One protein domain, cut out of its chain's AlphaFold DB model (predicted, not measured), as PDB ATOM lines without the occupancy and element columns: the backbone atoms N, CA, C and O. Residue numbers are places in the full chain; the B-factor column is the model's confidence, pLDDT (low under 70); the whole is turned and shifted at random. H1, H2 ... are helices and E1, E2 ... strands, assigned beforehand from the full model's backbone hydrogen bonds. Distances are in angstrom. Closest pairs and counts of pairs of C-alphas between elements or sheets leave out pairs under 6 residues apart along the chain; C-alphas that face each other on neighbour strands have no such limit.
ATOM      1  N   LEU A   2     194.798 174.178 183.176       95.62
ATOM      2  CA  LEU A   2     193.887 174.538 182.097       95.62
ATOM      3  C   LEU A   2     193.005 175.695 182.588       95.62
ATOM      4  O   LEU A   2     192.299 175.584 183.577       95.62
ATOM      5  N   GLY A   3     193.066 176.848 181.922       93.81
ATOM      6  CA  GLY A   3     192.385 178.046 182.425       93.81
ATOM      7  C   GLY A   3     190.856 177.980 182.376       93.81
ATOM      8  O   GLY A   3     190.215 178.773 183.041       93.81
ATOM      9  N   GLN A   4     190.258 177.084 181.587       95.31
ATOM     10  CA  GLN A   4     188.800 176.953 181.424       95.31
ATOM     11  C   GLN A   4     188.231 175.762 182.212       95.31
ATOM     12  O   GLN A   4     187.283 175.114 181.771       95.31
ATOM     13  N   SER A   5     188.830 175.473 183.366       96.19
ATOM     14  CA  SER A   5     188.413 174.435 184.309       96.19
ATOM     15  C   SER A   5     188.534 174.932 185.752       96.19
ATOM     16  O   SER A   5     189.044 176.032 185.994       96.19
ATOM     17  N   ASN A   6     188.040 174.128 186.692       96.06
ATOM     18  CA  ASN A   6     188.129 174.369 188.130       96.06
ATOM     19  C   ASN A   6     189.582 174.222 188.600       96.06
ATOM     20  O   ASN A   6     190.217 175.212 188.959       96.06
ATOM     21  N   ASP A   7     190.154 173.031 188.421       96.56
ATOM     22  CA  ASP A   7     191.486 172.689 188.930       96.56
ATOM     23  C   ASP A   7     192.301 171.755 188.007       96.56
ATOM     24  O   ASP A   7     193.386 171.298 188.373       96.56
ATOM     25  N   LEU A   8     191.854 171.535 186.764       97.62
ATOM     26  CA  LEU A   8     192.573 170.673 185.821       97.62
ATOM     27  C   LEU A   8     193.939 171.237 185.394       97.62
ATOM     28  O   LEU A   8     194.156 172.452 185.270       97.62
ATOM     29  N   PHE A   9     194.891 170.356 185.095       97.94
ATOM     30  CA  PHE A   9     196.249 170.721 184.693       97.94
ATOM     31  C   PHE A   9     196.889 169.720 183.728       97.94
ATOM     32  O   PHE A   9     196.474 168.576 183.619       97.94
ATOM     33  N   PHE A  10     197.917 170.171 183.008       98.50
ATOM     34  CA  PHE A  10     198.683 169.337 182.086       98.50
ATOM     35  C   PHE A  10     199.919 168.791 182.786       98.50
ATOM     36  O   PHE A  10     200.666 169.569 183.388       98.50
ATOM     37  N   SER A  11     200.144 167.487 182.688       98.38
ATOM     38  CA  SER A  11     201.321 166.829 183.252       98.38
ATOM     39  C   SER A  11     201.633 165.542 182.493       98.38
ATOM     40  O   SER A  11     200.710 164.908 181.979       98.38
ATOM     41  N   PRO A  12     202.907 165.120 182.442       98.31
ATOM     42  CA  PRO A  12     203.228 163.735 182.141       98.31
ATOM     43  C   PRO A  12     202.632 162.765 183.158       98.31
ATOM     44  O   PRO A  12     202.120 163.183 184.204       98.31
ATOM     45  N   ASP A  13     202.775 161.473 182.866       96.94
ATOM     46  CA  ASP A  13     202.508 160.411 183.829       96.94
ATOM     47  C   ASP A  13     203.429 160.492 185.064       96.94
ATOM     48  O   ASP A  13     204.359 161.301 185.152       96.94
ATOM     49  N   GLU A  14     203.177 159.621 186.041       94.81
ATOM     50  CA  GLU A  14     203.933 159.567 187.299       94.81
ATOM     51  C   GLU A  14     205.443 159.314 187.115       94.81
ATOM     52  O   GLU A  14     206.223 159.537 188.044       94.81
ATOM     53  N   ARG A  15     205.877 158.831 185.943       95.94
ATOM     54  CA  ARG A  15     207.290 158.583 185.626       95.94
ATOM     55  C   ARG A  15     207.976 159.816 185.045       95.94
ATOM     56  O   ARG A  15     209.205 159.882 185.085       95.94
ATOM     57  N   GLY A  16     207.217 160.798 184.565       96.69
ATOM     58  CA  GLY A  16     207.753 161.986 183.914       96.69
ATOM     59  C   GLY A  16     208.196 161.732 182.470       96.69
ATOM     60  O   GLY A  16     207.931 160.688 181.883       96.69
ATOM     61  N   ILE A  17     208.896 162.711 181.891       97.62
ATOM     62  CA  ILE A  17     209.459 162.616 180.536       97.62
ATOM     63  C   ILE A  17     210.954 162.311 180.634       97.62
ATOM     64  O   ILE A  17     211.727 163.111 181.173       97.62
ATOM     65  N   ASP A  18     211.376 161.189 180.055       96.31
ATOM     66  CA  ASP A  18     212.790 160.840 179.946       96.31
ATOM     67  C   ASP A  18     213.527 161.832 179.034       96.31
ATOM     68  O   ASP A  18     213.249 161.962 177.841       96.31
ATOM     69  N   LEU A  19     214.535 162.510 179.584       96.75
ATOM     70  CA  LEU A  19     215.345 163.472 178.828       96.75
ATOM     71  C   LEU A  19     216.434 162.800 177.974       96.75
ATOM     72  O   LEU A  19     217.006 163.436 177.087       96.75
ATOM     73  N   PHE A  20     216.740 161.524 178.234       96.50
ATOM     74  CA  PHE A  20     217.795 160.773 177.554       96.50
ATOM     75  C   PHE A  20     217.373 159.331 177.255       96.50
ATOM     76  O   PHE A  20     216.956 158.593 178.140       96.50
ATOM     77  N   ALA A  21     217.606 158.890 176.019       93.81
ATOM     78  CA  ALA A  21     217.525 157.490 175.613       93.81
ATOM     79  C   ALA A  21     218.929 156.859 175.667       93.81
ATOM     80  O   ALA A  21     219.664 156.808 174.666       93.81
ATOM     81  N   GLY A  22     219.333 156.421 176.863       94.00
ATOM     82  CA  GLY A  22     220.713 156.019 177.155       94.00
ATOM     83  C   GLY A  22     221.640 157.237 177.174       94.00
ATOM     84  O   GLY A  22     221.400 158.180 177.913       94.00
ATOM     85  N   ASN A  23     222.674 157.256 176.328       95.12
ATOM     86  CA  ASN A  23     223.596 158.401 176.219       95.12
ATOM     87  C   ASN A  23     223.168 159.443 175.167       95.12
ATOM     88  O   ASN A  23     223.951 160.329 174.828       95.12
ATOM     89  N   ARG A  24     221.969 159.315 174.585       96.19
ATOM     90  CA  ARG A  24     221.468 160.226 173.546       96.19
ATOM     91  C   ARG A  24     220.371 161.117 174.127       96.19
ATOM     92  O   ARG A  24     219.387 160.556 174.605       96.19
ATOM     93  N   PRO A  25     220.501 162.453 174.086       96.75
ATOM     94  CA  PRO A  25     219.437 163.330 174.554       96.75
ATOM     95  C   PRO A  25     218.215 163.213 173.638       96.75
ATOM     96  O   PRO A  25     218.350 163.121 172.414       96.75
ATOM     97  N   VAL A  26     217.027 163.210 174.236       96.81
ATOM     98  CA  VAL A  26     215.756 163.278 173.511       96.81
ATOM     99  C   VAL A  26     215.567 164.703 172.991       96.81
ATOM    100  O   VAL A  26     215.928 165.680 173.646       96.81
ATOM    101  N   SER A  27     215.041 164.825 171.777       97.75
ATOM    102  CA  SER A  27     214.793 166.103 171.116       97.75
ATOM    103  C   SER A  27     213.550 165.990 170.248       97.75
ATOM    104  O   SER A  27     213.341 164.953 169.615       97.75
ATOM    105  N   GLY A  28     212.760 167.058 170.184       98.00
ATOM    106  CA  GLY A  28     211.557 167.127 169.362       98.00
ATOM    107  C   GLY A  28     210.279 167.316 170.169       98.00
ATOM    108  O   GLY A  28     210.313 167.762 171.313       98.00
ATOM    109  N   ASP A  29     209.154 167.036 169.517       98.38
ATOM    110  CA  ASP A  29     207.818 167.113 170.104       98.38
ATOM    111  C   ASP A  29     207.573 165.911 171.020       98.38
ATOM    112  O   ASP A  29     207.821 164.777 170.615       98.38
ATOM    113  N   VAL A  30     207.131 166.182 172.245       98.25
ATOM    114  CA  VAL A  30     206.808 165.181 173.275       98.25
ATOM    115  C   VAL A  30     205.418 165.432 173.862       98.25
ATOM    116  O   VAL A  30     205.133 165.056 174.995       98.25
ATOM    117  N   THR A  31     204.556 166.133 173.121       98.56
ATOM    118  CA  THR A  31     203.198 166.473 173.575       98.56
ATOM    119  C   THR A  31     202.349 165.226 173.835       98.56
ATOM    120  O   THR A  31     201.454 165.267 174.668       98.56
ATOM    121  N   ASP A  32     202.658 164.112 173.171       97.94
ATOM    122  CA  ASP A  32     202.023 162.801 173.354       97.94
ATOM    123  C   ASP A  32     202.331 162.132 174.704       97.94
ATOM    124  O   ASP A  32     201.702 161.138 175.048       97.94
ATOM    125  N   GLN A  33     203.285 162.670 175.465       98.25
ATOM    126  CA  GLN A  33     203.628 162.222 176.818       98.25
ATOM    127  C   GLN A  33     202.998 163.106 177.897       98.25
ATOM    128  O   GLN A  33     203.451 163.082 179.038       98.25
ATOM    129  N   VAL A  34     202.029 163.948 177.539       98.56
ATOM    130  CA  VAL A  34     201.355 164.859 178.459       98.56
ATOM    131  C   VAL A  34     199.859 164.614 178.386       98.56
ATOM    132  O   VAL A  34     199.266 164.676 177.314       98.56
ATOM    133  N   ASP A  35     199.260 164.412 179.551       98.44
ATOM    134  CA  ASP A  35     197.833 164.187 179.722       98.44
ATOM    135  C   ASP A  35     197.175 165.368 180.446       98.44
ATOM    136  O   ASP A  35     197.843 166.261 180.988       98.44
ATOM    137  N   LEU A  36     195.840 165.366 180.457       98.50
ATOM    138  CA  LEU A  36     195.041 166.253 181.291       98.50
ATOM    139  C   LEU A  36     194.689 165.539 182.604       98.50
ATOM    140  O   LEU A  36     194.110 164.453 182.613       98.50
ATOM    141  N   TRP A  37     195.039 166.186 183.708       98.62
ATOM    142  CA  TRP A  37     194.882 165.701 185.071       98.62
ATOM    143  C   TRP A  37     193.909 166.576 185.844       98.62
ATOM    144  O   TRP A  37     193.830 167.783 185.616       98.62
ATOM    145  N   ASP A  38     193.222 165.951 186.783       98.06
ATOM    146  CA  ASP A  38     192.368 166.556 187.792       98.06
ATOM    147  C   ASP A  38     193.150 166.628 189.112       98.06
ATOM    148  O   ASP A  38     193.780 165.644 189.514       98.06
ATOM    149  N   ALA A  39     193.177 167.801 189.754       97.12
ATOM    150  CA  ALA A  39     193.873 167.985 191.030       97.12
ATOM    151  C   ALA A  39     193.113 167.349 192.202       97.12
ATOM    152  O   ALA A  39     193.721 167.012 193.222       97.12
ATOM    153  N   GLY A  40     191.810 167.154 192.028       97.06
ATOM    154  CA  GLY A  40     190.918 166.527 192.976       97.06
ATOM    155  C   GLY A  40     190.461 167.439 194.113       97.06
ATOM    156  O   GLY A  40     190.153 166.950 195.201       97.06
ATOM    157  N   THR A  41     190.499 168.757 193.904       95.56
ATOM    158  CA  THR A  41     190.192 169.767 194.928       95.56
ATOM    159  C   THR A  41     188.779 170.322 194.805       95.56
ATOM    160  O   THR A  41     188.127 170.514 195.825       95.56
ATOM    161  N   GLU A  42     188.265 170.511 193.588       96.31
ATOM    162  CA  GLU A  42     186.920 171.044 193.341       96.31
ATOM    163  C   GLU A  42     186.126 170.149 192.379       96.31
ATOM    164  O   GLU A  42     186.674 169.585 191.437       96.31
ATOM    165  N   ILE A  43     184.803 170.060 192.559       96.88
ATOM    166  CA  ILE A  43     183.927 169.355 191.611       96.88
ATOM    167  C   ILE A  43     183.997 170.028 190.230       96.88
ATOM    168  O   ILE A  43     183.660 171.208 190.089       96.88
ATOM    169  N   ASN A  44     184.332 169.247 189.199       97.25
ATOM    170  CA  ASN A  44     184.390 169.723 187.817       97.25
ATOM    171  C   ASN A  44     183.036 170.221 187.285       97.25
ATOM    172  O   ASN A  44     181.983 169.597 187.449       97.25
ATOM    173  N   GLU A  45     183.087 171.334 186.556       96.94
ATOM    174  CA  GLU A  45     181.954 171.944 185.860       96.94
ATOM    175  C   GLU A  45     182.168 171.944 184.335       96.94
ATOM    176  O   GLU A  45     183.312 171.862 183.883       96.94
ATOM    177  N   PRO A  46     181.105 172.121 183.515       96.62
ATOM    178  CA  PRO A  46     181.230 172.138 182.060       96.62
ATOM    179  C   PRO A  46     182.370 173.053 181.568       96.62
ATOM    180  O   PRO A  46     182.367 174.251 181.898       96.62
ATOM    181  N   PRO A  47     183.333 172.532 180.781       95.12
ATOM    182  CA  PRO A  47     184.538 173.263 180.396       95.12
ATOM    183  C   PRO A  47     184.215 174.605 179.751       95.12
ATOM    184  O   PRO A  47     183.416 174.705 178.819       95.12
ATOM    185  N   GLY A  48     184.818 175.664 180.275       95.06
ATOM    186  CA  GLY A  48     184.631 177.019 179.779       95.06
ATOM    187  C   GLY A  48     183.255 177.639 180.010       95.06
ATOM    188  O   GLY A  48     182.977 178.680 179.415       95.06
ATOM    189  N   ALA A  49     182.414 177.074 180.876       95.44
ATOM    190  CA  ALA A  49     181.120 177.654 181.245       95.44
ATOM    191  C   ALA A  49     180.858 177.684 182.760       95.44
ATOM    192  O   ALA A  49     180.063 178.512 183.207       95.44
ATOM    193  N   GLY A  50     181.526 176.827 183.537       95.50
ATOM    194  CA  GLY A  50     181.345 176.724 184.983       95.50
ATOM    195  C   GLY A  50     181.634 178.034 185.737       95.50
ATOM    196  O   GLY A  50     182.642 178.689 185.433       95.50
ATOM    197  N   PRO A  51     180.764 178.460 186.677       95.25
ATOM    198  CA  PRO A  51     180.958 179.677 187.466       95.25
ATOM    199  C   PRO A  51     182.148 179.612 188.435       95.25
ATOM    200  O   PRO A  51     182.685 180.667 188.762       95.25
ATOM    201  N   ASN A  52     182.567 178.416 188.858       95.50
ATOM    202  CA  ASN A  52     183.664 178.225 189.813       95.50
ATOM    203  C   ASN A  52     185.027 178.046 189.120       95.50
ATOM    204  O   ASN A  52     186.062 177.957 189.766       95.50
ATOM    205  N   GLN A  53     185.058 178.055 187.787       95.25
ATOM    206  CA  GLN A  53     186.302 177.981 187.020       95.25
ATOM    207  C   GLN A  53     187.145 179.251 187.185       95.25
ATOM    208  O   GLN A  53     186.611 180.357 187.326       95.25
ATOM    209  N   ALA A  54     188.470 179.114 187.050       89.50
ATOM    210  CA  ALA A  54     189.449 180.194 187.237       89.50
ATOM    211  C   ALA A  54     189.089 181.578 186.652       89.50
ATOM    212  O   ALA A  54     189.322 182.576 187.334       89.50
ATOM    213  N   PRO A  55     188.502 181.702 185.445       92.75
ATOM    214  CA  PRO A  55     188.192 183.002 184.857       92.75
ATOM    215  C   PRO A  55     186.942 183.673 185.444       92.75
ATOM    216  O   PRO A  55     186.694 184.838 185.139       92.75
ATOM    217  N   ARG A  56     186.116 182.939 186.203       94.44
ATOM    218  CA  ARG A  56     184.793 183.379 186.686       94.44
ATOM    219  C   ARG A  56     184.668 183.395 188.206       94.44
ATOM    220  O   ARG A  56     183.781 184.083 188.711       94.44
ATOM    221  N   GLN A  57     185.555 182.703 188.917       92.25
ATOM    222  CA  GLN A  57     185.571 182.716 190.374       92.25
ATOM    223  C   GLN A  57     186.002 184.072 190.956       92.25
ATOM    224  O   GLN A  57     186.811 184.802 190.383       92.25
ATOM    225  N   SER A  58     185.440 184.422 192.115       90.69
ATOM    226  CA  SER A  58     185.713 185.684 192.826       90.69
ATOM    227  C   SER A  58     187.023 185.668 193.629       90.69
ATOM    228  O   SER A  58     187.524 186.723 194.022       90.69
ATOM    229  N   GLY A  59     187.575 184.481 193.852       88.31
ATOM    230  CA  GLY A  59     188.854 184.178 194.487       88.31
ATOM    231  C   GLY A  59     189.206 182.716 194.193       88.31
ATOM    232  O   GLY A  59     188.411 182.065 193.533       88.31
ATOM    233  N   PRO A  60     190.370 182.206 194.618       86.44
ATOM    234  CA  PRO A  60     190.685 180.781 194.500       86.44
ATOM    235  C   PRO A  60     189.737 179.921 195.347       86.44
ATOM    236  O   PRO A  60     189.319 180.391 196.407       86.44
ATOM    237  N   ASP A  61     189.511 178.671 194.936       86.94
ATOM    238  CA  ASP A  61     188.883 177.622 195.758       86.94
ATOM    239  C   ASP A  61     187.452 177.992 196.200       86.94
ATOM    240  O   ASP A  61     187.141 178.144 197.384       86.94
ATOM    241  N   THR A  62     186.589 178.273 195.218       91.75
ATOM    242  CA  THR A  62     185.201 178.733 195.445       91.75
ATOM    243  C   THR A  62     184.143 177.689 195.104       91.75
ATOM    244  O   THR A  62     182.985 177.837 195.510       91.75
ATOM    245  N   GLY A  63     184.526 176.647 194.372       92.38
ATOM    246  CA  GLY A  63     183.695 175.503 194.051       92.38
ATOM    247  C   GLY A  63     183.516 174.551 195.237       92.38
ATOM    248  O   GLY A  63     184.169 174.679 196.272       92.38
ATOM    249  N   PRO A  64     182.583 173.592 195.132       96.00
ATOM    250  CA  PRO A  64     182.429 172.559 196.144       96.00
ATOM    251  C   PRO A  64     183.639 171.619 196.156       96.00
ATOM    252  O   PRO A  64     184.032 171.123 195.104       96.00
ATOM    253  N   ASP A  65     184.146 171.318 197.349       95.69
ATOM    254  CA  ASP A  65     185.204 170.331 197.563       95.69
ATOM    255  C   ASP A  65     184.720 168.917 197.190       95.69
ATOM    256  O   ASP A  65     183.657 168.466 197.637       95.69
ATOM    257  N   GLU A  66     185.500 168.204 196.382       95.94
ATOM    258  CA  GLU A  66     185.214 166.820 195.989       95.94
ATOM    259  C   GLU A  66     185.925 165.756 196.847       95.94
ATOM    260  O   GLU A  66     185.649 164.564 196.713       95.94
ATOM    261  N   ASN A  67     186.780 166.182 197.781       95.19
ATOM    262  CA  ASN A  67     187.590 165.361 198.686       95.19
ATOM    263  C   ASN A  67     188.407 164.300 197.930       95.19
ATOM    264  O   ASN A  67     188.516 163.145 198.360       95.19
ATOM    265  N   GLY A  68     188.931 164.695 196.771       95.81
ATOM    266  CA  GLY A  68     189.623 163.835 195.834       95.81
ATOM    267  C   GLY A  68     191.129 163.753 196.060       95.81
ATOM    268  O   GLY A  68     191.707 164.233 197.036       95.81
ATOM    269  N   VAL A  69     191.769 163.086 195.109       96.94
ATOM    270  CA  VAL A  69     193.221 163.032 194.932       96.94
ATOM    271  C   VAL A  69     193.525 163.264 193.458       96.94
ATOM    272  O   VAL A  69     192.643 163.081 192.612       96.94
ATOM    273  N   VAL A  70     194.782 163.590 193.157       97.81
ATOM    274  CA  VAL A  70     195.263 163.742 191.782       97.81
ATOM    275  C   VAL A  70     194.983 162.477 190.968       97.81
ATOM    276  O   VAL A  70     195.326 161.373 191.395       97.81
ATOM    277  N   ARG A  71     194.375 162.643 189.790       97.69
ATOM    278  CA  ARG A  71     193.998 161.550 188.879       97.69
ATOM    279  C   ARG A  71     193.908 162.036 187.433       97.69
ATOM    280  O   ARG A  71     193.856 163.237 187.185       97.69
ATOM    281  N   LEU A  72     193.866 161.110 186.477       97.94
ATOM    282  CA  LEU A  72     193.488 161.448 185.103       97.94
ATOM    283  C   LEU A  72     192.042 161.952 185.070       97.94
ATOM    284  O   LEU A  72     191.205 161.488 185.848       97.94
ATOM    285  N   VAL A  73     191.752 162.890 184.168       97.62
ATOM    286  CA  VAL A  73     190.391 163.414 184.002       97.62
ATOM    287  C   VAL A  73     189.436 162.298 183.577       97.62
ATOM    288  O   VAL A  73     189.607 161.679 182.530       97.62
ATOM    289  N   GLU A  74     188.406 162.071 184.393       95.12
ATOM    290  CA  GLU A  74     187.339 161.089 184.162       95.12
ATOM    291  C   GLU A  74     185.992 161.640 184.679       95.12
ATOM    292  O   GLU A  74     185.304 161.038 185.499       95.12
ATOM    293  N   ASP A  75     185.629 162.845 184.235       96.00
ATOM    294  CA  ASP A  75     184.452 163.598 184.705       96.00
ATOM    295  C   ASP A  75     183.234 163.523 183.757       96.00
ATOM    296  O   ASP A  75     182.150 164.018 184.070       96.00
ATOM    297  N   GLY A  76     183.394 162.885 182.594       97.00
ATOM    298  CA  GLY A  76     182.357 162.750 181.569       97.00
ATOM    299  C   GLY A  76     182.171 163.975 180.667       97.00
ATOM    300  O   GLY A  76     181.290 163.950 179.800       97.00
ATOM    301  N   PHE A  77     182.979 165.027 180.819       97.50
ATOM    302  CA  PHE A  77     183.024 166.142 179.877       97.50
ATOM    303  C   PHE A  77     183.932 165.836 178.681       97.50
ATOM    304  O   PHE A  77     184.727 164.898 178.675       97.50
ATOM    305  N   VAL A  78     183.778 166.634 177.623       96.12
ATOM    306  CA  VAL A  78     184.606 166.542 176.419       96.12
ATOM    307  C   VAL A  78     185.569 167.715 176.401       96.12
ATOM    308  O   VAL A  78     185.152 168.871 176.493       96.12
ATOM    309  N   TYR A  79     186.843 167.397 176.219       96.62
ATOM    310  CA  TYR A  79     187.935 168.347 176.074       96.62
ATOM    311  C   TYR A  79     188.550 168.189 174.677       96.62
ATOM    312  O   TYR A  79     188.469 167.097 174.108       96.62
ATOM    313  N   PRO A  80     189.150 169.247 174.100       96.81
ATOM    314  CA  PRO A  80     190.044 169.083 172.958       96.81
ATOM    315  C   PRO A  80     191.185 168.120 173.301       96.81
ATOM    316  O   PRO A  80     191.511 167.926 174.476       96.81
ATOM    317  N   GLU A  81     191.834 167.566 172.284       97.25
ATOM    318  CA  GLU A  81     193.048 166.781 172.509       97.25
ATOM    319  C   GLU A  81     194.142 167.669 173.125       97.25
ATOM    320  O   GLU A  81     194.227 168.867 172.837       97.25
ATOM    321  N   VAL A  82     195.039 167.100 173.940       98.06
ATOM    322  CA  VAL A  82     196.140 167.876 174.556       98.06
ATOM    323  C   VAL A  82     196.964 168.607 173.489       98.06
ATOM    324  O   VAL A  82     197.295 169.783 173.658       98.06
ATOM    325  N   SER A  83     197.205 167.949 172.351       98.12
ATOM    326  CA  SER A  83     197.925 168.512 171.200       98.12
ATOM    327  C   SER A  83     197.220 169.679 170.492       98.12
ATOM    328  O   SER A  83     197.865 170.425 169.755       98.12
ATOM    329  N   GLU A  84     195.921 169.882 170.730       98.00
ATOM    330  CA  GLU A  84     195.164 171.039 170.236       98.00
ATOM    331  C   GLU A  84     195.230 172.237 171.198       98.00
ATOM    332  O   GLU A  84     194.925 173.364 170.802       98.00
ATOM    333  N   MET A  85     195.637 172.017 172.454       97.19
ATOM    334  CA  MET A  85     195.685 173.050 173.496       97.19
ATOM    335  C   MET A  85     197.104 173.528 173.798       97.19
ATOM    336  O   MET A  85     197.322 174.725 173.997       97.19
ATOM    337  N   ILE A  86     198.066 172.608 173.853       98.06
ATOM    338  CA  ILE A  86     199.462 172.907 174.166       98.06
ATOM    339  C   ILE A  86     200.406 172.150 173.237       98.06
ATOM    340  O   ILE A  86     200.044 171.161 172.607       98.06
ATOM    341  N   ARG A  87     201.654 172.617 173.186       98.38
ATOM    342  CA  ARG A  87     202.759 171.912 172.545       98.38
ATOM    343  C   ARG A  87     203.948 171.872 173.487       98.38
ATOM    344  O   ARG A  87     204.375 172.920 173.977       98.38
ATOM    345  N   VAL A  88     204.497 170.684 173.698       98.25
ATOM    346  CA  VAL A  88     205.664 170.457 174.554       98.25
ATOM    347  C   VAL A  88     206.807 169.929 173.702       98.25
ATOM    348  O   VAL A  88     206.663 168.950 172.975       98.25
ATOM    349  N   THR A  89     207.959 170.594 173.772       98.12
ATOM    350  CA  THR A  89     209.147 170.210 173.006       98.12
ATOM    351  C   THR A  89     210.374 170.129 173.895       98.12
ATOM    352  O   THR A  89     210.602 171.020 174.713       98.12
ATOM    353  N   LEU A  90     211.210 169.122 173.664       97.94
ATOM    354  CA  LEU A  90     212.544 169.030 174.244       97.94
ATOM    355  C   LEU A  90     213.587 169.552 173.259       97.94
ATOM    356  O   LEU A  90     213.627 169.143 172.097       97.94
ATOM    357  N   GLN A  91     214.455 170.439 173.746       97.31
ATOM    358  CA  GLN A  91     215.605 170.945 173.006       97.31
ATOM    359  C   GLN A  91     216.875 170.780 173.853       97.31
ATOM    360  O   GLN A  91     217.055 171.518 174.828       97.31
ATOM    361  N   PRO A  92     217.775 169.850 173.484       95.12
ATOM    362  CA  PRO A  92     219.056 169.689 174.160       95.12
ATOM    363  C   PRO A  92     219.878 170.979 174.093       95.12
ATOM    364  O   PRO A  92     219.975 171.600 173.031       95.12
ATOM    365  N   GLN A  93     220.462 171.379 175.223       90.19
ATOM    366  CA  GLN A  93     221.390 172.507 175.279       90.19
ATOM    367  C   GLN A  93     222.827 172.021 175.011       90.19
ATOM    368  O   GLN A  93     223.159 170.907 175.425       90.19
ATOM    369  N   PRO A  94     223.640 172.810 174.284       80.44
ATOM    370  CA  PRO A  94     225.033 172.484 173.977       80.44
ATOM    371  C   PRO A  94     225.960 172.537 175.196       80.44
ATOM    372  O   PRO A  94     225.647 173.267 176.165       80.44
TER     373      PRO A  94
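AT A GLANCE: This is residues 2 to 94 of the 94 residues of an uncharacterized protein of Gemmatimonas sp (UniProt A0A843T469). This domain has little regular structure: a small hairpin of two short antiparallel strands, E1 and E2, lies between two long loops, residues 12 to 34 reaching out to one end and residues 39 to 81 winding at the other. Residues 28 to 29 of the first loop pair with residues 89 to 90 of the closing stretch. The printed part has 93 residues, with E1, E2 and H1 in that order, class mixed, under half in named elements. It is loose, radius of gyration of the C-alphas 15.9 A, and spans 48 by 25 by 24 A.

IN THESE COORDINATES: E1 is residues 9 to 11, from C-alpha 9 at (196.249, 170.721, 184.693). E2 is residues 35 to 38, 10.0 A long. H1 is residues 82 to 85, ending at C-alpha 85, (195.685, 173.050, 173.496).

HOW THE PARTS SIT: E1 and E2 are antiparallel at 134 degrees; N 9 and O 37 are 2.8 A apart, within hydrogen-bond range. Residues 37 to 38 of E2 also pair antiparallel with residues 71 to 72. The closest C-alphas of E2 and H1, Asp 35 and Val 82, are 6.6 A apart. E1 and H1 are only just apart, at 8.1 A. H1 is too short for an O i to N i+4 pair; its one O i to N i+3 pair is within range.

THE WHOLE: The C-alphas farthest apart, Asn 23 and Ser 58, are 49.6 A apart. Both links are long, and the printed part has no cut. No printed residue is under 70 in pLDDT.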